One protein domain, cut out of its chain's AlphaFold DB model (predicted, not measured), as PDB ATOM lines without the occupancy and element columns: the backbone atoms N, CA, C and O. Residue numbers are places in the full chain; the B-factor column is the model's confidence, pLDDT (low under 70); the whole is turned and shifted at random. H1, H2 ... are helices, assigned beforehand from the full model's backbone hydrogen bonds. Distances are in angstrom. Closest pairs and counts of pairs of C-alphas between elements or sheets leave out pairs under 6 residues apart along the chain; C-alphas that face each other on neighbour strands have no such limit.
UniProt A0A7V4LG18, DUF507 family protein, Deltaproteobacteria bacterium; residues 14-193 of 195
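Overview. This is residues 14 to 193 of the 195 residues of the protein "DUF507 family protein" of Deltaproteobacteria bacterium (UniProt A0A7V4LG18). H1, H2, H4 and H5 form a four-helix ring; H2 and H5 run on as diverging arms, H3 folded back on H2 and H6 on H5. The printed part has 180 residues with six named helices and no named strand: all helix. It is only just compact, close to loose: radius of gyration of the C-alphas 18.6 A, spans 56 by 38 by 24 A.

Arrangement. H1, residues 27 to 43, and H2, residues 52 to 86, form a hairpin, their closest C-alphas, 34 and 59, 5.3 A apart. H4, residues 110 to 127, and H5, residues 138 to 166, form another, C-alphas 118 and 142 closest at 5.9 A. In H2 every O i to N i+4 pair is within hydrogen-bond range.

Along the chain. H2 is 50.9 A long, H5 42.6 A. H1 begins at (15.746, 18.148, 320.051); H3 is residues 91 to 104; H6, residues 175 to 191, ends at (26.471, 9.079, 321.112).

Size, cuts and confidence. The printed part has no cut; 40 residues, among them 14 to 23, are under pLDDT 70.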
ATOM      1  N   ASP A  14      29.735  30.324 318.208       51.34
ATOM      2  CA  ASP A  14      29.408  29.353 317.155       51.34
ATOM      3  C   ASP A  14      29.141  30.131 315.848       51.34
ATOM      4  O   ASP A  14      28.141  30.848 315.788       51.34
ATOM      5  N   PRO A  15      29.994  30.043 314.808       45.69
ATOM      6  CA  PRO A  15      29.857  30.846 313.586       45.69
ATOM      7  C   PRO A  15      28.698  30.397 312.679       45.69
ATOM      8  O   PRO A  15      28.272  31.156 311.810       45.69
ATOM      9  N   GLY A  16      28.160  29.188 312.881       46.75
ATOM     10  CA  GLY A  16      26.992  28.682 312.151       46.75
ATOM     11  C   GLY A  16      25.663  29.177 312.722       46.75
ATOM     12  O   GLY A  16      24.659  29.228 312.019       46.75
ATOM     13  N   THR A  17      25.644  29.568 313.997       53.12
ATOM     14  CA  THR A  17      24.437  30.040 314.685       53.12
ATOM     15  C   THR A  17      24.592  31.419 315.315       53.12
ATOM     16  O   THR A  17      23.608  31.958 315.805       53.12
ATOM     17  N   GLY A  18      25.782  32.018 315.335       50.34
ATOM     18  CA  GLY A  18      26.094  33.290 315.993       50.34
ATOM     19  C   GLY A  18      25.898  33.282 317.517       50.34
ATOM     20  O   GLY A  18      25.586  34.325 318.093       50.34
ATOM     21  N   ARG A  19      25.936  32.112 318.175       55.66
ATOM     22  CA  ARG A  19      25.616  31.969 319.611       55.66
ATOM     23  C   ARG A  19      26.851  32.053 320.492       55.66
ATOM     24  O   ARG A  19      27.881  31.483 320.160       55.66
ATOM     25  N   ARG A  20      26.677  32.654 321.673       50.50
ATOM     26  CA  ARG A  20      27.499  32.368 322.854       50.50
ATOM     27  C   ARG A  20      27.049  31.017 323.428       50.50
ATOM     28  O   ARG A  20      25.866  30.859 323.717       50.50
ATOM     29  N   CYS A  21      27.970  30.062 323.560       48.91
ATOM     30  CA  CYS A  21      27.766  28.642 323.922       48.91
ATOM     31  C   CYS A  21      26.940  28.351 325.208       48.91
ATOM     32  O   CYS A  21      26.552  27.215 325.453       48.91
ATOM     33  N   GLY A  22      26.615  29.355 326.026       55.66
ATOM     34  CA  GLY A  22      26.020  29.197 327.360       55.66
ATOM     35  C   GLY A  22      24.851  28.212 327.492       55.66
ATOM     36  O   GLY A  22      24.826  27.431 328.437       55.66
ATOM     37  N   MET A  23      23.868  28.264 326.584       69.31
ATOM     38  CA  MET A  23      22.598  27.538 326.736       69.31
ATOM     39  C   MET A  23      22.012  27.180 325.364       69.31
ATOM     40  O   MET A  23      21.600  28.063 324.607       69.31
ATOM     41  N   ARG A  24      21.971  25.885 325.025       74.12
ATOM     42  CA  ARG A  24      21.378  25.381 323.772       74.12
ATOM     43  C   ARG A  24      20.372  24.275 324.080       74.12
ATOM     44  O   ARG A  24      20.650  23.386 324.878       74.12
ATOM     45  N   LEU A  25      19.218  24.336 323.422       82.69
ATOM     46  CA  LEU A  25      18.216  23.279 323.449       82.69
ATOM     47  C   LEU A  25      18.533  22.251 322.353       82.69
ATOM     48  O   LEU A  25      18.760  22.628 321.204       82.69
ATOM     49  N   PHE A  26      18.548  20.968 322.711       81.69
ATOM     50  CA  PHE A  26      18.702  19.855 321.770       81.69
ATOM     51  C   PHE A  26      17.369  19.139 321.591       81.69
ATOM     52  O   PHE A  26      16.663  18.916 322.576       81.69
ATOM     53  N   ALA A  27      17.036  18.757 320.356       83.50
ATOM     54  CA  ALA A  27      15.746  18.148 320.051       83.50
ATOM     55  C   ALA A  27      15.548  16.813 320.793       83.50
ATOM     56  O   ALA A  27      14.507  16.631 321.422       83.50
ATOM     57  N   GLY A  28      16.575  15.964 320.874       82.56
ATOM     58  CA  GLY A  28      16.521  14.703 321.626       82.56
ATOM     59  C   GLY A  28      16.278  14.853 323.132       82.56
ATOM     60  O   GLY A  28      15.818  13.920 323.789       82.56
ATOM     61  N   LYS A  29      16.515  16.043 323.705       85.75
ATOM     62  CA  LYS A  29      16.259  16.330 325.129       85.75
ATOM     63  C   LYS A  29      14.867  16.885 325.403       85.75
ATOM     64  O   LYS A  29      14.441  16.860 326.554       85.75
ATOM     65  N   ILE A  30      14.148  17.338 324.377       90.12
ATOM     66  CA  ILE A  30      12.787  17.871 324.500       90.12
ATOM     67  C   ILE A  30      11.848  16.945 325.294       90.12
ATOM     68  O   ILE A  30      11.245  17.442 326.245       90.12
ATOM     69  N   PRO A  31      11.737  15.630 325.004       91.06
ATOM     70  CA  PRO A  31      10.827  14.764 325.758       91.06
ATOM     71  C   PRO A  31      11.226  14.629 327.234       91.06
ATOM     72  O   PRO A  31      10.366  14.611 328.109       91.06
ATOM     73  N   VAL A  32      12.529  14.591 327.534       91.25
ATOM     74  CA  VAL A  32      13.035  14.492 328.914       91.25
ATOM     75  C   VAL A  32      12.739  15.772 329.696       91.25
ATOM     76  O   VAL A  32      12.282  15.707 330.836       91.25
ATOM     77  N   ILE A  33      12.970  16.931 329.076       91.88
ATOM     78  CA  ILE A  33      12.706  18.245 329.667       91.88
ATOM     79  C   ILE A  33      11.209  18.419 329.928       91.88
ATOM     80  O   ILE A  33      10.835  18.795 331.035       91.88
ATOM     81  N   ALA A  34      10.363  18.135 328.933       93.00
ATOM     82  CA  ALA A  34       8.914  18.280 329.051       93.00
ATOM     83  C   ALA A  34       8.359  17.419 330.193       93.00
ATOM     84  O   ALA A  34       7.660  17.930 331.068       93.00
ATOM     85  N   LYS A  35       8.775  16.149 330.250       93.50
ATOM     86  CA  LYS A  35       8.401  15.226 331.322       93.50
ATOM     87  C   LYS A  35       8.845  15.703 332.700       93.50
ATOM     88  O   LYS A  35       8.068  15.639 333.652       93.50
ATOM     89  N   GLU A  36      10.086  16.173 332.834       93.75
ATOM     90  CA  GLU A  36      10.596  16.674 334.115       93.75
ATOM     91  C   GLU A  36       9.860  17.944 334.566       93.75
ATOM     92  O   GLU A  36       9.573  18.071 335.757       93.75
ATOM     93  N   ILE A  37       9.504  18.845 333.641       93.31
ATOM     94  CA  ILE A  37       8.683  20.027 333.942       93.31
ATOM     95  C   ILE A  37       7.298  19.600 334.437       93.31
ATOM     96  O   ILE A  37       6.947  19.938 335.566       93.31
ATOM     97  N   ALA A  38       6.552  18.822 333.647       92.38
ATOM     98  CA  ALA A  38       5.195  18.395 333.995       92.38
ATOM     99  C   ALA A  38       5.172  17.635 335.329       92.38
ATOM    100  O   ALA A  38       4.430  17.987 336.243       92.38
ATOM    101  N   SER A  39       6.076  16.664 335.497       92.62
ATOM    102  CA  SER A  39       6.180  15.883 336.735       92.62
ATOM    103  C   SER A  39       6.533  16.741 337.952       92.62
ATOM    104  O   SER A  39       6.073  16.450 339.052       92.62
ATOM    105  N   THR A  40       7.366  17.775 337.792       93.38
ATOM    106  CA  THR A  40       7.739  18.662 338.906       93.38
ATOM    107  C   THR A  40       6.570  19.545 339.321       93.38
ATOM    108  O   THR A  40       6.304  19.647 340.513       93.38
ATOM    109  N   LEU A  41       5.862  20.140 338.358       91.62
ATOM    110  CA  LEU A  41       4.736  21.034 338.635       91.62
ATOM    111  C   LEU A  41       3.545  20.283 339.253       91.62
ATOM    112  O   LEU A  41       2.967  20.762 340.223       91.62
ATOM    113  N   VAL A  42       3.233  19.078 338.759       91.75
ATOM    114  CA  VAL A  42       2.169  18.227 339.324       91.75
ATOM    115  C   VAL A  42       2.546  17.726 340.719       91.75
ATOM    116  O   VAL A  42       1.747  17.796 341.647       91.75
ATOM    117  N   ARG A  43       3.783  17.240 340.910       93.00
ATOM    118  CA  ARG A  43       4.237  16.726 342.215       93.00
ATOM    119  C   ARG A  43       4.218  17.800 343.296       93.00
ATOM    120  O   ARG A  43       3.901  17.499 344.443       93.00
ATOM    121  N   ASP A  44       4.614  19.017 342.946       92.31
ATOM    122  CA  ASP A  44       4.672  20.125 343.890       92.31
ATOM    123  C   ASP A  44       3.291  20.782 344.110       92.31
ATOM    124  O   ASP A  44       3.178  21.661 344.964       92.31
ATOM    125  N   GLY A  45       2.256  20.346 343.379       89.38
ATOM    126  CA  GLY A  45       0.889  20.860 343.478       89.38
ATOM    127  C   GLY A  45       0.693  22.244 342.855       89.38
ATOM    128  O   GLY A  45      -0.243  22.944 343.224       89.38
ATOM    129  N   ASP A  46       1.576  22.668 341.945       91.25
ATOM    130  CA  ASP A  46       1.440  23.961 341.261       91.25
ATOM    131  C   ASP A  46       0.334  23.933 340.197       91.25
ATOM    132  O   ASP A  46      -0.274  24.966 339.911       91.25
ATOM    133  N   ILE A  47       0.114  22.759 339.599       91.00
ATOM    134  CA  ILE A  47      -0.905  22.496 338.581       91.00
ATOM    135  C   ILE A  47      -1.624  21.187 338.893       91.00
ATOM    136  O   ILE A  47      -1.002  20.222 339.351       91.00
ATOM    137  N   GLU A  48      -2.917  21.150 338.601       90.38
ATOM    138  CA  GLU A  48      -3.756  19.963 338.717       90.38
ATOM    139  C   GLU A  48      -4.125  19.420 337.340       90.38
ATOM    140  O   GLU A  48      -4.418  20.162 336.398       90.38
ATOM    141  N   VAL A  49      -4.057  18.097 337.232       90.94
ATOM    142  CA  VAL A  49      -4.381  17.329 336.032       90.94
ATOM    143  C   VAL A  49      -5.320  16.196 336.434       90.94
ATOM    144  O   VAL A  49      -5.086  15.534 337.448       90.94
ATOM    145  N   ALA A  50      -6.353  15.957 335.625       86.75
ATOM    146  CA  ALA A  50      -7.427  15.012 335.935       86.75
ATOM    147  C   ALA A  50      -6.918  13.577 336.155       86.75
ATOM    148  O   ALA A  50      -7.340  12.847 337.056       86.75
ATOM    149  N   ASP A  51      -6.009  13.146 335.283       88.19
ATOM    150  CA  ASP A  51      -5.532  11.777 335.218       88.19
ATOM    151  C   ASP A  51      -4.167  11.683 334.517       88.19
ATOM    152  O   ASP A  51      -3.621  12.653 333.987       88.19
ATOM    153  N   LYS A  52      -3.599  10.474 334.517       86.06
ATOM    154  CA  LYS A  52      -2.279  10.222 333.931       86.06
ATOM    155  C   LYS A  52      -2.236  10.424 332.415       86.06
ATOM    156  O   LYS A  52      -1.192  10.848 331.938       86.06
ATOM    157  N   ALA A  53      -3.310  10.139 331.679       87.50
ATOM    158  CA  ALA A  53      -3.335  10.363 330.234       87.50
ATOM    159  C   ALA A  53      -3.326  11.866 329.933       87.50
ATOM    160  O   ALA A  53      -2.558  12.323 329.095       87.50
ATOM    161  N   THR A  54      -4.083  12.654 330.702       88.12
ATOM    162  CA  THR A  54      -4.049  14.121 330.612       88.12
ATOM    163  C   THR A  54      -2.658  14.687 330.934       88.12
ATOM    164  O   THR A  54      -2.196  15.618 330.274       88.12
ATOM    165  N   GLN A  55      -1.930  14.087 331.885       87.94
ATOM    166  CA  GLN A  55      -0.533  14.452 332.135       87.94
ATOM    167  C   GLN A  55       0.373  14.168 330.922       87.94
ATOM    168  O   GLN A  55       1.252  14.972 330.621       87.94
ATOM    169  N   GLU A  56       0.180  13.049 330.218       90.62
ATOM    170  CA  GLU A  56       0.941  12.734 329.000       90.62
ATOM    171  C   GLU A  56       0.634  13.725 327.864       90.62
ATOM    172  O   GLU A  56       1.554  14.150 327.163       90.62
ATOM    173  N   GLU A  57      -0.616  14.170 327.721       90.38
ATOM    174  CA  GLU A  57      -0.988  15.222 326.760       90.38
ATOM    175  C   GLU A  57      -0.363  16.580 327.124       90.38
ATOM    176  O   GLU A  57       0.189  17.263 326.260       90.38
ATOM    177  N   LEU A  58      -0.320  16.938 328.412       90.25
ATOM    178  CA  LEU A  58       0.406  18.125 328.883       90.25
ATOM    179  C   LEU A  58       1.908  18.050 328.549       90.25
ATOM    180  O   LEU A  58       2.533  19.052 328.186       90.25
ATOM    181  N   GLU A  59       2.511  16.862 328.660       92.56
ATOM    182  CA  GLU A  59       3.891  16.646 328.224       92.56
ATOM    183  C   GLU A  59       4.033  16.885 326.713       92.56
ATOM    184  O   GLU A  59       5.011  17.505 326.292       92.56
ATOM    185  N   LEU A  60       3.079  16.441 325.890       92.38
ATOM    186  CA  LEU A  60       3.085  16.675 324.442       92.38
ATOM    187  C   LEU A  60       2.912  18.157 324.081       92.38
ATOM    188  O   LEU A  60       3.640  18.643 323.209       92.38
ATOM    189  N   ASP A  61       2.050  18.885 324.789       91.12
ATOM    190  CA  ASP A  61       1.889  20.336 324.652       91.12
ATOM    191  C   ASP A  61       3.211  21.066 324.936       91.12
ATOM    192  O   ASP A  61       3.696  21.873 324.134       91.12
ATOM    193  N   LEU A  62       3.878  20.713 326.038       92.25
ATOM    194  CA  LEU A  62       5.195  21.257 326.378       92.25
ATOM    195  C   LEU A  62       6.257  20.913 325.331       92.25
ATOM    196  O   LEU A  62       7.093  21.754 324.980       92.25
ATOM    197  N   GLN A  63       6.235  19.692 324.793       93.44
ATOM    198  CA  GLN A  63       7.124  19.320 323.697       93.44
ATOM    199  C   GLN A  63       6.849  20.149 322.440       93.44
ATOM    200  O   GLN A  63       7.802  20.495 321.738       93.44
ATOM    201  N   ALA A  64       5.589  20.468 322.145       93.00
ATOM    202  CA  ALA A  64       5.222  21.308 321.010       93.00
ATOM    203  C   ALA A  64       5.795  22.722 321.166       93.00
ATOM    204  O   ALA A  64       6.447  23.204 320.240       93.00
ATOM    205  N   VAL A  65       5.683  23.335 322.351       92.62
ATOM    206  CA  VAL A  65       6.289  24.649 322.651       92.62
ATOM    207  C   VAL A  65       7.807  24.632 322.434       92.62
ATOM    208  O   VAL A  65       8.373  25.526 321.801       92.62
ATOM    209  N   LEU A  66       8.490  23.593 322.919       91.38
ATOM    210  CA  LEU A  66       9.943  23.453 322.773       91.38
ATOM    211  C   LEU A  66      10.375  23.216 321.316       91.38
ATOM    212  O   LEU A  66      11.393  23.753 320.871       91.38
ATOM    213  N   LYS A  67       9.609  22.425 320.559       92.38
ATOM    214  CA  LYS A  67       9.841  22.204 319.123       92.38
ATOM    215  C   LYS A  67       9.600  23.481 318.325       92.38
ATOM    216  O   LYS A  67      10.386  23.785 317.429       92.38
ATOM    217  N   GLU A  68       8.569  24.240 318.678       91.81
ATOM    218  CA  GLU A  68       8.247  25.514 318.047       91.81
ATOM    219  C   GLU A  68       9.364  26.538 318.255       91.81
ATOM    220  O   GLU A  68       9.793  27.175 317.296       91.81
ATOM    221  N   TYR A  69       9.940  26.612 319.458       90.88
ATOM    222  CA  TYR A  69      11.130  27.430 319.704       90.88
ATOM    223  C   TYR A  69      12.272  27.094 318.726       90.88
ATOM    224  O   TYR A  69      12.842  27.994 318.108       90.88
ATOM    225  N   LEU A  70      12.588  25.805 318.530       89.94
ATOM    226  CA  LEU A  70      13.628  25.388 317.577       89.94
ATOM    227  C   LEU A  70      13.257  25.699 316.123       89.94
ATOM    228  O   LEU A  70      14.142  25.980 315.313       89.94
ATOM    229  N   ARG A  71      11.969  25.623 315.777       90.88
ATOM    230  CA  ARG A  71      11.462  25.947 314.442       90.88
ATOM    231  C   ARG A  71      11.659  27.432 314.143       90.88
ATOM    232  O   ARG A  71      12.329  27.757 313.165       90.88
ATOM    233  N   VAL A  72      11.170  28.309 315.019       89.62
ATOM    234  CA  VAL A  72      11.314  29.771 314.898       89.62
ATOM    235  C   VAL A  72      12.785  30.173 314.880       89.62
ATOM    236  O   VAL A  72      13.197  31.031 314.105       89.62
ATOM    237  N   GLU A  73      13.619  29.517 315.682       86.44
ATOM    238  CA  GLU A  73      15.052  29.793 315.699       86.44
ATOM    239  C   GLU A  73      15.744  29.480 314.363       86.44
ATOM    240  O   GLU A  73      16.654  30.210 313.962       86.44
ATOM    241  N   LYS A  74      15.321  28.423 313.659       87.44
ATOM    242  CA  LYS A  74      15.802  28.128 312.301       87.44
ATOM    243  C   LYS A  74      15.320  29.178 311.301       87.44
ATOM    244  O   LYS A  74      16.129  29.654 310.511       87.44
ATOM    245  N   GLU A  75      14.060  29.599 311.389       89.31
ATOM    246  CA  GLU A  75      13.532  30.677 310.541       89.31
ATOM    247  C   GLU A  75      14.316  31.980 310.719       89.31
ATOM    248  O   GLU A  75      14.648  32.633 309.735       89.31
ATOM    249  N   LEU A  76      14.678  32.335 311.956       87.75
ATOM    250  CA  LEU A  76      15.514  33.506 312.239       87.75
ATOM    251  C   LEU A  76      16.899  33.401 311.592       87.75
ATOM    252  O   LEU A  76      17.433  34.401 311.118       87.75
ATOM    253  N   VAL A  77      17.484  32.200 311.573       85.38
ATOM    254  CA  VAL A  77      18.772  31.948 310.911       85.38
ATOM    255  C   VAL A  77      18.669  32.168 309.409       85.38
ATOM    256  O   VAL A  77      19.557  32.797 308.835       85.38
ATOM    257  N   ASP A  78      17.609  31.678 308.776       88.31
ATOM    258  CA  ASP A  78      17.411  31.876 307.342       88.31
ATOM    259  C   ASP A  78      17.118  33.350 307.022       88.31
ATOM    260  O   ASP A  78      17.784  33.927 306.167       88.31
ATOM    261  N   GLN A  79      16.295  34.020 307.829       87.62
ATOM    262  CA  GLN A  79      16.049  35.461 307.712       87.62
ATOM    263  C   GLN A  79      17.301  36.312 307.898       87.62
ATOM    264  O   GLN A  79      17.466  37.327 307.228       87.62
ATOM    265  N   ALA A  80      18.211  35.924 308.790       86.38
ATOM    266  CA  ALA A  80      19.474  36.633 308.937       86.38
ATOM    267  C   ALA A  80      20.383  36.455 307.715       86.38
ATOM    268  O   ALA A  80      21.111  37.387 307.372       86.38
ATOM    269  N   LYS A  81      20.344  35.302 307.032       86.19
ATOM    270  CA  LYS A  81      21.053  35.125 305.753       86.19
ATOM    271  C   LYS A  81      20.429  35.994 304.666       86.19
ATOM    272  O   LYS A  81      21.175  36.653 303.945       86.19
ATOM    273  N   ASP A  82      19.103  36.036 304.591       89.12
ATOM    274  CA  ASP A  82      18.380  36.878 303.634       89.12
ATOM    275  C   ASP A  82      18.684  38.363 303.879       89.12
ATOM    276  O   ASP A  82      19.019  39.091 302.948       89.12
ATOM    277  N   TYR A  83      18.709  38.792 305.146       87.50
ATOM    278  CA  TYR A  83      19.088  40.150 305.542       87.50
ATOM    279  C   TYR A  83      20.503  40.519 305.075       87.50
ATOM    280  O   TYR A  83      20.720  41.621 304.567       87.50
ATOM    281  N   LEU A  84      21.473  39.605 305.215       86.44
ATOM    282  CA  LEU A  84      22.836  39.822 304.720       86.44
ATOM    283  C   LEU A  84      22.873  39.955 303.194       86.44
ATOM    284  O   LEU A  84      23.591  40.817 302.688       86.44
ATOM    285  N   GLN A  85      22.123  39.116 302.476       87.69
ATOM    286  CA  GLN A  85      22.055  39.155 301.014       87.69
ATOM    287  C   GLN A  85      21.425  40.458 300.521       87.69
ATOM    288  O   GLN A  85      21.984  41.103 299.636       87.69
ATOM    289  N   GLU A  86      20.312  40.874 301.128       90.88
ATOM    290  CA  GLU A  86      19.601  42.107 300.787       90.88
ATOM    291  C   GLU A  86      20.479  43.351 300.997       90.88
ATOM    292  O   GLU A  86      20.483  44.262 300.171       90.88
ATOM    293  N   HIS A  87      21.280  43.363 302.065       87.88
ATOM    294  CA  HIS A  87      22.134  44.499 302.423       87.88
ATOM    295  C   HIS A  87      23.568  44.392 301.877       87.88
ATOM    296  O   HIS A  87      24.392  45.267 302.152       87.88
ATOM    297  N   GLY A  88      23.894  43.333 301.127       85.88
ATOM    298  CA  GLY A  88      25.239  43.091 300.591       85.88
ATOM    299  C   GLY A  88      26.325  42.970 301.668       85.88
ATOM    300  O   GLY A  88      27.484  43.311 301.425       85.88
ATOM    301  N   LEU A  89      25.953  42.535 302.874       83.94
ATOM    302  CA  LEU A  89      26.855  42.454 304.019       83.94
ATOM    303  C   LEU A  89      27.680  41.157 303.984       83.94
ATOM    304  O   LEU A  89      27.172  40.098 303.604       83.94
ATOM    305  N   PRO A  90      28.954  41.198 304.412       80.19
ATOM    306  CA  PRO A  90      29.786  40.006 304.477       80.19
ATOM    307  C   PRO A  90      29.267  39.030 305.541       80.19
ATOM    308  O   PRO A  90      28.728  39.429 306.573       80.19
ATOM    309  N   TYR A  91      29.521  37.730 305.347       73.62
ATOM    310  CA  TYR A  91      29.108  36.680 306.292       73.62
ATOM    311  C   TYR A  91      29.668  36.880 307.714       73.62
ATOM    312  O   TYR A  91      29.074  36.437 308.693       73.62
ATOM    313  N   SER A  92      30.776  37.613 307.866       77.25
ATOM    314  CA  SER A  92      31.319  38.002 309.174       77.25
ATOM    315  C   SER A  92      30.350  38.836 310.024       77.25
ATOM    316  O   SER A  92      30.461  38.835 311.249       77.25
ATOM    317  N   ASP A  93      29.388  39.528 309.404       78.25
ATOM    318  CA  ASP A  93      28.355  40.307 310.095       78.25
ATOM    319  C   ASP A  93      27.096  39.489 310.434       78.25
ATOM    320  O   ASP A  93      26.145  40.033 310.997       78.25
ATOM    321  N   PHE A  94      27.095  38.172 310.189       77.94
ATOM    322  CA  PHE A  94      25.960  37.289 310.486       77.94
ATOM    323  C   PHE A  94      25.470  37.396 311.936       77.94
ATOM    324  O   PHE A  94      24.269  37.435 312.185       77.94
ATOM    325  N   GLY A  95      26.380  37.533 312.906       78.62
ATOM    326  CA  GLY A  95      26.002  37.726 314.310       78.62
ATOM    327  C   GLY A  95      25.215  39.019 314.564       78.62
ATOM    328  O   GLY A  95      24.320  39.035 315.409       78.62
ATOM    329  N   LYS A  96      25.510  40.094 313.821       81.31
ATOM    330  CA  LYS A  96      24.776  41.365 313.910       81.31
ATOM    331  C   LYS A  96      23.421  41.260 313.221       81.31
ATOM    332  O   LYS A  96      22.431  41.674 313.811       81.31
ATOM    333  N   ALA A  97      23.373  40.655 312.032       83.31
ATOM    334  CA  ALA A  97      22.123  40.385 311.320       83.31
ATOM    335  C   ALA A  97      21.167  39.540 312.178       83.31
ATOM    336  O   ALA A  97      20.024  39.928 312.390       83.31
ATOM    337  N   MET A  98      21.664  38.460 312.789       82.38
ATOM    338  CA  MET A  98      20.891  37.642 313.729       82.38
ATOM    339  C   MET A  98      20.334  38.448 314.901       82.38
ATOM    340  O   MET A  98      19.204  38.210 315.316       82.38
ATOM    341  N   LYS A  99      21.119  39.382 315.450       82.44
ATOM    342  CA  LYS A  99      20.660  40.232 316.550       82.44
ATOM    343  C   LYS A  99      19.501  41.128 316.105       82.44
ATOM    344  O   LYS A  99      18.476  41.136 316.770       82.44
ATOM    345  N   VAL A 100      19.642  41.794 314.958       84.94
ATOM    346  CA  VAL A 100      18.608  42.677 314.390       84.94
ATOM    347  C   VAL A 100      17.312  41.913 314.124       84.94
ATOM    348  O   VAL A 100      16.235  42.354 314.518       84.94
ATOM    349  N   VAL A 101      17.410  40.740 313.495       85.62
ATOM    350  CA  VAL A 101      16.240  39.916 313.161       85.62
ATOM    351  C   VAL A 101      15.572  39.360 314.430       85.62
ATOM    352  O   VAL A 101      14.346  39.330 314.514       85.62
ATOM    353  N   ALA A 102      16.350  38.975 315.449       81.31
ATOM    354  CA  ALA A 102      15.813  38.510 316.729       81.31
ATOM    355  C   ALA A 102      15.136  39.633 317.536       81.31
ATOM    356  O   ALA A 102      14.056  39.412 318.082       81.31
ATOM    357  N   GLU A 103      15.730  40.833 317.576       83.56
ATOM    358  CA  GLU A 103      15.139  42.024 318.209       83.56
ATOM    359  C   GLU A 103      13.804  42.393 317.542       83.56
ATOM    360  O   GLU A 103      12.839  42.697 318.236       83.56
ATOM    361  N   GLY A 104      13.710  42.280 316.213       81.88
ATOM    362  CA  GLY A 104      12.471  42.542 315.472       81.88
ATOM    363  C   GLY A 104      11.332  41.546 315.729       81.88
ATOM    364  O   GLY A 104      10.178  41.877 315.476       81.88
ATOM    365  N   ARG A 105      11.631  40.338 316.227       81.38
ATOM    366  CA  ARG A 105      10.633  39.303 316.563       81.38
ATOM    367  C   ARG A 105      10.431  39.107 318.066       81.38
ATOM    368  O   ARG A 105       9.754  38.158 318.451       81.38
ATOM    369  N   GLU A 106      11.055  39.943 318.898       82.62
ATOM    370  CA  GLU A 106      11.061  39.798 320.363       82.62
ATOM    371  C   GLU A 106      11.468  38.379 320.814       82.62
ATOM    372  O   GLU A 106      10.999  37.841 321.818       82.62
ATOM    373  N   PHE A 107      12.358  37.741 320.046       85.31
ATOM    374  CA  PHE A 107      12.756  36.360 320.276       85.31
ATOM    375  C   PHE A 107      13.930  36.289 321.253       85.31
ATOM    376  O   PHE A 107      15.036  36.755 320.961       85.31
ATOM    377  N   GLY A 108      13.711  35.661 322.410       80.62
ATOM    378  CA  GLY A 108      14.761  35.463 323.405       80.62
ATOM    379  C   GLY A 108      15.749  34.392 322.955       80.62
ATOM    380  O   GLY A 108      15.362  33.264 322.657       80.62
ATOM    381  N   ARG A 109      17.043  34.726 322.927       75.25
ATOM    382  CA  ARG A 109      18.106  33.808 322.494       75.25
ATOM    383  C   ARG A 109      19.277  33.795 323.465       75.25
ATOM    384  O   ARG A 109      19.528  34.764 324.172       75.25
ATOM    385  N   GLY A 110      20.038  32.702 323.468       74.12
ATOM    386  CA  GLY A 110      21.168  32.546 324.385       74.12
ATOM    387  C   GLY A 110      20.686  32.518 325.834       74.12
ATOM    388  O   GLY A 110      19.946  31.615 326.210       74.12
ATOM    389  N   GLU A 111      21.080  33.507 326.633       71.81
ATOM    390  CA  GLU A 111      20.687  33.614 328.047       71.81
ATOM    391  C   GLU A 111      19.191  33.929 328.217       71.81
ATOM    392  O   GLU A 111      18.563  33.459 329.169       71.81
ATOM    393  N   ASP A 112      18.592  34.622 327.244       80.94
ATOM    394  CA  ASP A 112      17.167  34.975 327.248       80.94
ATOM    395  C   ASP A 112      16.265  33.856 326.702       80.94
ATOM    396  O   ASP A 112      15.045  33.916 326.858       80.94
ATOM    397  N   ALA A 113      16.843  32.799 326.114       85.25
ATOM    398  CA  ALA A 113      16.087  31.677 325.543       85.25
ATOM    399  C   ALA A 113      15.204  30.991 326.590       85.25
ATOM    400  O   ALA A 113      14.037  30.702 326.348       85.25
ATOM    401  N   ILE A 114      15.744  30.784 327.792       87.62
ATOM    402  CA  ILE A 114      14.993  30.196 328.903       87.62
ATOM    403  C   ILE A 114      13.816  31.094 329.304       87.62
ATOM    404  O   ILE A 114      12.724  30.598 329.580       87.62
ATOM    405  N   GLY A 115      14.017  32.414 329.336       88.62
ATOM    406  CA  GLY A 115      12.952  33.366 329.651       88.62
ATOM    407  C   GLY A 115      11.824  33.311 328.628       88.62
ATOM    408  O   GLY A 115      10.663  33.187 329.008       88.62
ATOM    409  N   TYR A 116      12.179  33.302 327.345       90.19
ATOM    410  CA  TYR A 116      11.222  33.184 326.251       90.19
ATOM    411  C   TYR A 116      10.438  31.867 326.313       90.19
ATOM    412  O   TYR A 116       9.212  31.888 326.342       90.19
ATOM    413  N   ILE A 117      11.125  30.724 326.425       90.94
ATOM    414  CA  ILE A 117      10.483  29.401 326.488       90.94
ATOM    415  C   ILE A 117       9.530  29.311 327.685       90.94
ATOM    416  O   ILE A 117       8.409  28.835 327.537       90.94
ATOM    417  N   THR A 118       9.951  29.778 328.864       91.62
ATOM    418  CA  THR A 118       9.087  29.744 330.056       91.62
ATOM    419  C   THR A 118       7.850  30.620 329.908       91.62
ATOM    420  O   THR A 118       6.779  30.193 330.320       91.62
ATOM    421  N   ALA A 119       7.956  31.799 329.291       91.25
ATOM    422  CA  ALA A 119       6.794  32.643 329.016       91.25
ATOM    423  C   ALA A 119       5.803  31.961 328.057       91.25
ATOM    424  O   ALA A 119       4.603  31.950 328.321       91.25
ATOM    425  N   GLN A 120       6.305  31.326 326.991       90.88
ATOM    426  CA  GLN A 120       5.464  30.577 326.049       90.88
ATOM    427  C   GLN A 120       4.806  29.353 326.703       90.88
ATOM    428  O   GLN A 120       3.636  29.080 326.454       90.88
ATOM    429  N   ALA A 121       5.520  28.643 327.581       90.31
ATOM    430  CA  ALA A 121       4.968  27.508 328.320       90.31
ATOM    431  C   ALA A 121       3.849  27.930 329.289       90.31
ATOM    432  O   ALA A 121       2.812  27.279 329.327       90.31
ATOM    433  N   ILE A 122       4.013  29.046 330.015       90.62
ATOM    434  CA  ILE A 122       2.948  29.596 330.877       90.62
ATOM    435  C   ILE A 122       1.724  29.965 330.034       90.62
ATOM    436  O   ILE A 122       0.607  29.586 330.379       90.62
ATOM    437  N   GLY A 123       1.928  30.641 328.897       88.00
ATOM    438  CA  GLY A 123       0.840  30.951 327.968       88.00
ATOM    439  C   GLY A 123       0.113  29.697 327.469       88.00
ATOM    440  O   GLY A 123      -1.112  29.696 327.368       88.00
ATOM    441  N   CYS A 124       0.853  28.612 327.221       87.19
ATOM    442  CA  CYS A 124       0.287  27.321 326.843       87.19
ATOM    443  C   CYS A 124      -0.566  26.718 327.968       87.19
ATOM    444  O   CYS A 124      -1.697  26.330 327.698       87.19
ATOM    445  N   PHE A 125      -0.098  26.718 329.221       85.62
ATOM    446  CA  PHE A 125      -0.879  26.209 330.358       85.62
ATOM    447  C   PHE A 125      -2.198  26.956 330.557       85.62
ATOM    448  O   PHE A 125      -3.215  26.328 330.812       85.62
ATOM    449  N   MET A 126      -2.197  28.278 330.371       82.69
ATOM    450  CA  MET A 126      -3.401  29.107 330.504       82.69
ATOM    451  C   MET A 126      -4.451  28.852 329.411       82.69
ATOM    452  O   MET A 126      -5.616  29.201 329.583       82.69
ATOM    453  N   CYS A 127      -4.039  28.294 328.270       81.19
ATOM    454  CA  CYS A 127      -4.922  28.029 327.131       81.19
ATOM    455  C   CYS A 127      -5.204  26.533 326.922       81.19
ATOM    456  O   CYS A 127      -6.062  26.189 326.110       81.19
ATOM    457  N   SER A 128      -4.451  25.654 327.583       80.88
ATOM    458  CA  SER A 128      -4.513  24.212 327.369       80.88
ATOM    459  C   SER A 128      -5.698  23.607 328.114       80.88
ATOM    460  O   SER A 128      -5.953  23.923 329.271       80.88
ATOM    461  N   ALA A 129      -6.407  22.696 327.448       82.00
ATOM    462  CA  ALA A 129      -7.507  21.938 328.043       82.00
ATOM    463  C   ALA A 129      -7.023  20.820 328.984       82.00
ATOM    464  O   ALA A 129      -7.838  20.184 329.645       82.00
ATOM    465  N   HIS A 130      -5.713  20.563 329.021       85.56
ATOM    466  CA  HIS A 130      -5.101  19.485 329.799       85.56
ATOM    467  C   HIS A 130      -4.713  19.921 331.219       85.56
ATOM    468  O   HIS A 130      -4.249  19.108 332.015       85.56
ATOM    469  N   VAL A 131      -4.880  21.203 331.546       87.38
ATOM    470  CA  VAL A 131      -4.669  21.739 332.891       87.38
ATOM    471  C   VAL A 131      -6.034  22.072 333.475       87.38
ATOM    472  O   VAL A 131      -6.753  22.898 332.916       87.38
ATOM    473  N   GLU A 132      -6.405  21.418 334.575       87.56
ATOM    474  CA  GLU A 132      -7.695  21.677 335.224       87.56
ATOM    475  C   GLU A 132      -7.639  22.962 336.048       87.56
ATOM    476  O   GLU A 132      -8.483  23.846 335.894       87.56
ATOM    477  N   GLU A 133      -6.612  23.088 336.891       87.94
ATOM    478  CA  GLU A 133      -6.433  24.241 337.767       87.94
ATOM    479  C   GLU A 133      -4.945  24.570 337.953       87.94
ATOM    480  O   GLU A 133      -4.083  23.687 337.990       87.94
ATOM    481  N   ILE A 134      -4.633  25.866 338.042       90.31
ATOM    482  CA  ILE A 134      -3.285  26.387 338.290       90.31
ATOM    483  C   ILE A 134      -3.312  27.111 339.634       90.31
ATOM    484  O   ILE A 134      -3.973  28.138 339.777       90.31
ATOM    485  N   TYR A 135      -2.565  26.596 340.608       91.00
ATOM    486  CA  TYR A 135      -2.531  27.133 341.972       91.00
ATOM    487  C   TYR A 135      -1.356  28.083 342.225       91.00
ATOM    488  O   TYR A 135      -1.362  28.837 343.199       91.00
ATOM    489  N   ALA A 136      -0.327  28.037 341.381       91.81
ATOM    490  CA  ALA A 136       0.881  28.838 341.536       91.81
ATOM    491  C   ALA A 136       0.864  30.100 340.664       91.81
ATOM    492  O   ALA A 136       0.470  30.059 339.501       91.81
ATOM    493  N   ASP A 137       1.398  31.208 341.188       91.06
ATOM    494  CA  ASP A 137       1.626  32.418 340.396       91.06
ATOM    495  C   ASP A 137       2.681  32.203 339.296       91.06
ATOM    496  O   ASP A 137       3.640  31.433 339.458       91.06
ATOM    497  N   ASP A 138       2.598  33.005 338.230       89.38
ATOM    498  CA  ASP A 138       3.542  33.019 337.105       89.38
ATOM    499  C   ASP A 138       5.007  33.047 337.554       89.38
ATOM    500  O   ASP A 138       5.852  32.340 337.004       89.38
ATOM    501  N   ALA A 139       5.336  33.836 338.582       90.62
ATOM    502  CA  ALA A 139       6.701  33.946 339.093       90.62
ATOM    503  C   ALA A 139       7.231  32.615 339.658       90.62
ATOM    504  O   ALA A 139       8.420  32.300 339.511       90.62
ATOM    505  N   THR A 140       6.357  31.827 340.284       92.19
ATOM    506  CA  THR A 140       6.677  30.520 340.866       92.19
ATOM    507  C   THR A 140       6.856  29.480 339.767       92.19
ATOM    508  O   THR A 140       7.910  28.833 339.715       92.19
ATOM    509  N   LEU A 141       5.899  29.391 338.833       90.44
ATOM    510  CA  LEU A 141       5.982  28.513 337.660       90.44
ATOM    511  C   LEU A 141       7.250  28.797 336.853       90.44
ATOM    512  O   LEU A 141       8.026  27.891 336.534       90.44
ATOM    513  N   ASN A 142       7.516  30.079 336.595       91.62
ATOM    514  CA  ASN A 142       8.689  30.517 335.859       91.62
ATOM    515  C   ASN A 142       9.972  30.066 336.572       91.62
ATOM    516  O   ASN A 142      10.815  29.408 335.965       91.62
ATOM    517  N   ARG A 143      10.109  30.320 337.880       92.81
ATOM    518  CA  ARG A 143      11.295  29.914 338.653       92.81
ATOM    519  C   ARG A 143      11.565  28.407 338.567       92.81
ATOM    520  O   ARG A 143      12.718  28.022 338.354       92.81
ATOM    521  N   LYS A 144      10.533  27.571 338.719       92.12
ATOM    522  CA  LYS A 144      10.664  26.104 338.682       92.12
ATOM    523  C   LYS A 144      11.047  25.606 337.292       92.12
ATOM    524  O   LYS A 144      12.038  24.889 337.150       92.12
ATOM    525  N   MET A 145      10.360  26.075 336.250       91.56
ATOM    526  CA  MET A 145      10.693  25.711 334.870       91.56
ATOM    527  C   MET A 145      12.094  26.173 334.468       91.56
ATOM    528  O   MET A 145      12.838  25.416 333.844       91.56
ATOM    529  N   ARG A 146      12.513  27.379 334.880       91.06
ATOM    530  CA  ARG A 146      13.880  27.867 334.638       91.06
ATOM    531  C   ARG A 146      14.937  26.960 335.255       91.06
ATOM    532  O   ARG A 146      16.007  26.818 334.669       91.06
ATOM    533  N   ALA A 147      14.680  26.381 336.426       91.06
ATOM    534  CA  ALA A 147      15.616  25.462 337.065       91.06
ATOM    535  C   ALA A 147      15.797  24.182 336.232       91.06
ATOM    536  O   ALA A 147      16.934  23.794 335.960       91.06
ATOM    537  N   VAL A 148      14.693  23.593 335.758       91.38
ATOM    538  CA  VAL A 148      14.715  22.391 334.906       91.38
ATOM    539  C   VAL A 148      15.376  22.683 333.558       91.38
ATOM    540  O   VAL A 148      16.306  21.985 333.157       91.38
ATOM    541  N   LEU A 149      14.966  23.757 332.878       87.75
ATOM    542  CA  LEU A 149      15.539  24.147 331.588       87.75
ATOM    543  C   LEU A 149      17.032  24.444 331.700       87.75
ATOM    544  O   LEU A 149      17.808  23.977 330.873       87.75
ATOM    545  N   ARG A 150      17.461  25.166 332.742       87.44
ATOM    546  CA  ARG A 150      18.881  25.471 332.954       87.44
ATOM    547  C   ARG A 150      19.703  24.200 333.121       87.44
ATOM    548  O   ARG A 150      20.747  24.112 332.491       87.44
ATOM    549  N   LYS A 151      19.221  23.234 333.908       86.50
ATOM    550  CA  LYS A 151      19.887  21.944 334.142       86.50
ATOM    551  C   LYS A 151      20.145  21.184 332.837       86.50
ATOM    552  O   LYS A 151      21.251  20.704 332.629       86.50
ATOM    553  N   HIS A 152      19.154  21.108 331.946       84.25
ATOM    554  CA  HIS A 152      19.289  20.357 330.689       84.25
ATOM    555  C   HIS A 152      19.967  21.144 329.564       84.25
ATOM    556  O   HIS A 152      20.672  20.559 328.747       84.25
ATOM    557  N   MET A 153      19.793  22.467 329.510       80.31
ATOM    558  CA  MET A 153      20.410  23.312 328.477       80.31
ATOM    559  C   MET A 153      21.885  23.627 328.762       80.31
ATOM    560  O   MET A 153      22.614  23.956 327.824       80.31
ATOM    561  N   SER A 154      22.345  23.506 330.017       74.19
ATOM    562  CA  SER A 154      23.769  23.627 330.362       74.19
ATOM    563  C   SER A 154      24.603  22.426 329.911       74.19
ATOM    564  O   SER A 154      25.785  22.596 329.628       74.19
ATOM    565  N   GLU A 155      24.006  21.237 329.744       68.31
ATOM    566  CA  GLU A 155      24.714  20.045 329.233       68.31
ATOM    567  C   GLU A 155      25.258  20.247 327.803       68.31
ATOM    568  O   GLU A 155      26.190  19.564 327.371       68.31
ATOM    569  N   GLY A 156      24.728  21.223 327.054       59.59
ATOM    570  CA  GLY A 156      25.290  21.621 325.761       59.59
ATOM    571  C   GLY A 156      26.715  22.155 325.849       59.59
ATOM    572  O   GLY A 156      27.509  21.929 324.935       59.59
ATOM    573  N   GLN A 157      27.067  22.780 326.972       61.66
ATOM    574  CA  GLN A 157      28.429  23.235 327.220       61.66
ATOM    575  C   GLN A 157      29.389  22.056 327.420       61.66
ATOM    576  O   GLN A 157      30.554  22.148 327.032       61.66
ATOM    577  N   ASP A 158      28.920  20.933 327.972       64.62
ATOM    578  CA  ASP A 158      29.737  19.729 328.144       64.62
ATOM    579  C   ASP A 158      30.040  19.053 326.808       64.62
ATOM    580  O   ASP A 158      31.161  18.595 326.587       64.62
ATOM    581  N   VAL A 159      29.069  19.026 325.889       64.50
ATOM    582  CA  VAL A 159      29.281  18.539 324.515       64.50
ATOM    583  C   VAL A 159      30.344  19.374 323.814       64.50
ATOM    584  O   VAL A 159      31.288  18.821 323.255       64.50
ATOM    585  N   GLU A 160      30.237  20.699 323.879       62.72
ATOM    586  CA  GLU A 160      31.203  21.579 323.225       62.72
ATOM    587  C   GLU A 160      32.599  21.491 323.858       62.72
ATOM    588  O   GLU A 160      33.610  21.429 323.153       62.72
ATOM    589  N   ARG A 161      32.670  21.409 325.193       65.44
ATOM    590  CA  ARG A 161      33.922  21.186 325.925       65.44
ATOM    591  C   ARG A 161      34.582  19.870 325.510       65.44
ATOM    592  O   ARG A 161      35.802  19.828 325.366       65.44
ATOM    593  N   GLU A 162      33.799  18.815 325.302       66.50
ATOM    594  CA  GLU A 162      34.295  17.507 324.873       66.50
ATOM    595  C   GLU A 162      34.804  17.526 323.423       66.50
ATOM    596  O   GLU A 162      35.884  16.994 323.157       66.50
ATOM    597  N   VAL A 163      34.099  18.203 322.508       67.19
ATOM    598  CA  VAL A 163      34.564  18.418 321.122       67.19
ATOM    599  C   VAL A 163      35.900  19.166 321.129       67.19
ATOM    600  O   VAL A 163      36.880  18.697 320.549       67.19
ATOM    601  N   ARG A 164      35.997  20.274 321.874       63.91
ATOM    602  CA  ARG A 164      37.234  21.063 322.002       63.91
ATOM    603  C   ARG A 164      38.381  20.282 322.626       63.91
ATOM    604  O   ARG A 164      39.514  20.387 322.170       63.91
ATOM    605  N   ALA A 165      38.102  19.470 323.644       70.62
ATOM    606  CA  ALA A 165      39.110  18.624 324.270       70.62
ATOM    607  C   ALA A 165      39.718  17.615 323.284       70.62
ATOM    608  O   ALA A 165      40.908  17.314 323.389       70.62
ATOM    609  N   ARG A 166      38.925  17.121 322.323       66.19
ATOM    610  CA  ARG A 166      39.394  16.234 321.249       66.19
ATOM    611  C   ARG A 166      40.090  16.989 320.111       66.19
ATOM    612  O   ARG A 166      40.983  16.430 319.488       66.19
ATOM    613  N   MET A 167      39.743  18.256 319.889       63.62
ATOM    614  CA  MET A 167      40.284  19.092 318.808       63.62
ATOM    615  C   MET A 167      41.497  19.956 319.188       63.62
ATOM    616  O   MET A 167      41.935  20.764 318.377       63.62
ATOM    617  N   ARG A 168      42.102  19.764 320.370       60.19
ATOM    618  CA  ARG A 168      43.284  20.535 320.828       60.19
ATOM    619  C   ARG A 168      44.508  20.485 319.895       60.19
ATOM    620  O   ARG A 168      45.434  21.261 320.097       60.19
ATOM    621  N   ASN A 169      44.523  19.580 318.917       60.47
ATOM    622  CA  ASN A 169      45.641  19.365 317.996       60.47
ATOM    623  C   ASN A 169      45.491  20.093 316.645       60.47
ATOM    624  O   ASN A 169      46.390  19.986 315.816       60.47
ATOM    625  N   ILE A 170      44.374  20.785 316.395       63.47
ATOM    626  CA  ILE A 170      44.078  21.458 315.119       63.47
ATOM    627  C   ILE A 170      43.919  22.961 315.388       63.47
ATOM    628  O   ILE A 170      43.244  23.333 316.347       63.47
ATOM    629  N   GLU A 171      44.523  23.821 314.560       52.75
ATOM    630  CA  GLU A 171      44.421  25.284 314.700       52.75
ATOM    631  C   GLU A 171      42.962  25.765 314.595       52.75
ATOM    632  O   GLU A 171      42.285  25.549 313.585       52.75
ATOM    633  N   GLU A 172      42.480  26.427 315.655       54.50
ATOM    634  CA  GLU A 172      41.144  27.028 315.714       54.50
ATOM    635  C   GLU A 172      41.002  28.127 314.645       54.50
ATOM    636  O   GLU A 172      41.818  29.044 314.569       54.50
ATOM    637  N   GLY A 173      39.943  28.053 313.832       53.16
ATOM    638  CA  GLY A 173      39.635  29.054 312.798       53.16
ATOM    639  C   GLY A 173      40.043  28.680 311.370       53.16
ATOM    640  O   GLY A 173      39.807  29.464 310.450       53.16
ATOM    641  N   SER A 174      40.610  27.490 311.157       58.97
ATOM    642  CA  SER A 174      40.801  26.933 309.814       58.97
ATOM    643  C   SER A 174      39.515  26.302 309.271       58.97
ATOM    644  O   SER A 174      38.731  25.710 310.007       58.97
ATOM    645  N   ARG A 175      39.320  26.336 307.950       56.19
ATOM    646  CA  ARG A 175      38.137  25.743 307.293       56.19
ATOM    647  C   ARG A 175      38.030  24.225 307.519       56.19
ATOM    648  O   ARG A 175      36.935  23.674 307.543       56.19
ATOM    649  N   GLU A 176      39.167  23.561 307.710       60.03
ATOM    650  CA  GLU A 176      39.256  22.149 308.111       60.03
ATOM    651  C   GLU A 176      38.811  21.934 309.562       60.03
ATOM    652  O   GLU A 176      38.130  20.955 309.862       60.03
ATOM    653  N   TRP A 177      39.114  22.886 310.449       61.56
ATOM    654  CA  TRP A 177      38.655  22.865 311.833       61.56
ATOM    655  C   TRP A 177      37.127  22.965 311.903       61.56
ATOM    656  O   TRP A 177      36.508  22.171 312.601       61.56
ATOM    657  N   ASP A 178      36.494  23.846 311.121       57.47
ATOM    658  CA  ASP A 178      35.028  23.983 311.110       57.47
ATOM    659  C   ASP A 178      34.309  22.698 310.661       57.47
ATOM    660  O   ASP A 178      33.303  22.302 311.256       57.47
ATOM    661  N   VAL A 179      34.820  22.025 309.625       69.25
ATOM    662  CA  VAL A 179      34.222  20.781 309.107       69.25
ATOM    663  C   VAL A 179      34.362  19.644 310.116       69.25
ATOM    664  O   VAL A 179      33.390  18.935 310.389       69.25
ATOM    665  N   GLU A 180      35.547  19.482 310.700       65.38
ATOM    666  CA  GLU A 180      35.807  18.442 311.696       65.38
ATOM    667  C   GLU A 180      35.070  18.717 313.012       65.38
ATOM    668  O   GLU A 180      34.554  17.787 313.632       65.38
ATOM    669  N   PHE A 181      34.911  19.987 313.390       61.38
ATOM    670  CA  PHE A 181      34.105  20.390 314.538       61.38
ATOM    671  C   PHE A 181      32.645  19.971 314.376       61.38
ATOM    672  O   PHE A 181      32.080  19.382 315.297       61.38
ATOM    673  N   GLN A 182      32.030  20.218 313.211       64.56
ATOM    674  CA  GLN A 182      30.655  19.770 312.958       64.56
ATOM    675  C   GLN A 182      30.553  18.240 313.008       64.56
ATOM    676  O   GLN A 182      29.689  17.718 313.706       64.56
ATOM    677  N   ARG A 183      31.480  17.514 312.368       74.19
ATOM    678  CA  ARG A 183      31.487  16.038 312.364       74.19
ATOM    679  C   ARG A 183      31.598  15.439 313.767       74.19
ATOM    680  O   ARG A 183      30.785  14.591 314.133       74.19
ATOM    681  N   LEU A 184      32.579  15.884 314.554       70.94
ATOM    682  CA  LEU A 184      32.803  15.418 315.928       70.94
ATOM    683  C   LEU A 184      31.645  15.793 316.846       70.94
ATOM    684  O   LEU A 184      31.270  15.005 317.718       70.94
ATOM    685  N   ARG A 185      31.065  16.981 316.656       68.69
ATOM    686  CA  ARG A 185      29.876  17.391 317.396       68.69
ATOM    687  C   ARG A 185      28.707  16.468 317.078       68.69
ATOM    688  O   ARG A 185      28.114  15.949 318.016       68.69
ATOM    689  N   ASP A 186      28.430  16.202 315.807       72.38
ATOM    690  CA  ASP A 186      27.329  15.329 315.392       72.38
ATOM    691  C   ASP A 186      27.550  13.873 315.853       72.38
ATOM    692  O   ASP A 186      26.596  13.168 316.180       72.38
ATOM    693  N   GLU A 187      28.799  13.401 315.935       75.62
ATOM    694  CA  GLU A 187      29.141  12.089 316.505       75.62
ATOM    695  C   GLU A 187      28.895  12.036 318.021       75.62
ATOM    696  O   GLU A 187      28.276  11.098 318.528       75.62
ATOM    697  N   ILE A 188      29.341  13.054 318.765       74.38
ATOM    698  CA  ILE A 188      29.130  13.137 320.218       74.38
ATOM    699  C   ILE A 188      27.643  13.338 320.536       74.38
ATOM    700  O   ILE A 188      27.141  12.744 321.490       74.38
ATOM    701  N   GLN A 189      26.924  14.119 319.728       70.31
ATOM    702  CA  GLN A 189      25.479  14.308 319.841       70.31
ATOM    703  C   GLN A 189      24.729  12.997 319.600       70.31
ATOM    704  O   GLN A 189      23.901  12.630 320.433       70.31
ATOM    705  N   ARG A 190      25.090  12.237 318.557       74.00
ATOM    706  CA  ARG A 190      24.561  10.885 318.321       74.00
ATOM    707  C   ARG A 190      24.835   9.944 319.482       74.00
ATOM    708  O   ARG A 190      23.926   9.286 319.979       74.00
ATOM    709  N   LYS A 191      26.072   9.927 319.981       72.88
ATOM    710  CA  LYS A 191      26.471   9.079 321.112       72.88
ATOM    711  C   LYS A 191      25.725   9.421 322.408       72.88
ATOM    712  O   LYS A 191      25.507   8.533 323.227       72.88
ATOM    713  N   LYS A 192      25.344  10.688 322.600       69.94
ATOM    714  CA  LYS A 192      24.588  11.170 323.769       69.94
ATOM    715  C   LYS A 192      23.065  11.209 323.554       69.94
ATOM    716  O   LYS A 192      22.361  11.608 324.476       69.94
ATOM    717  N   GLY A 193      22.556  10.801 322.386       69.06
ATOM    718  CA  GLY A 193      21.119  10.810 322.073       69.06
ATOM    719  C   GLY A 193      20.508  12.215 322.007       69.06
ATOM    720  O   GLY A 193      19.390  12.423 322.468       69.06
TER     721      GLY A 193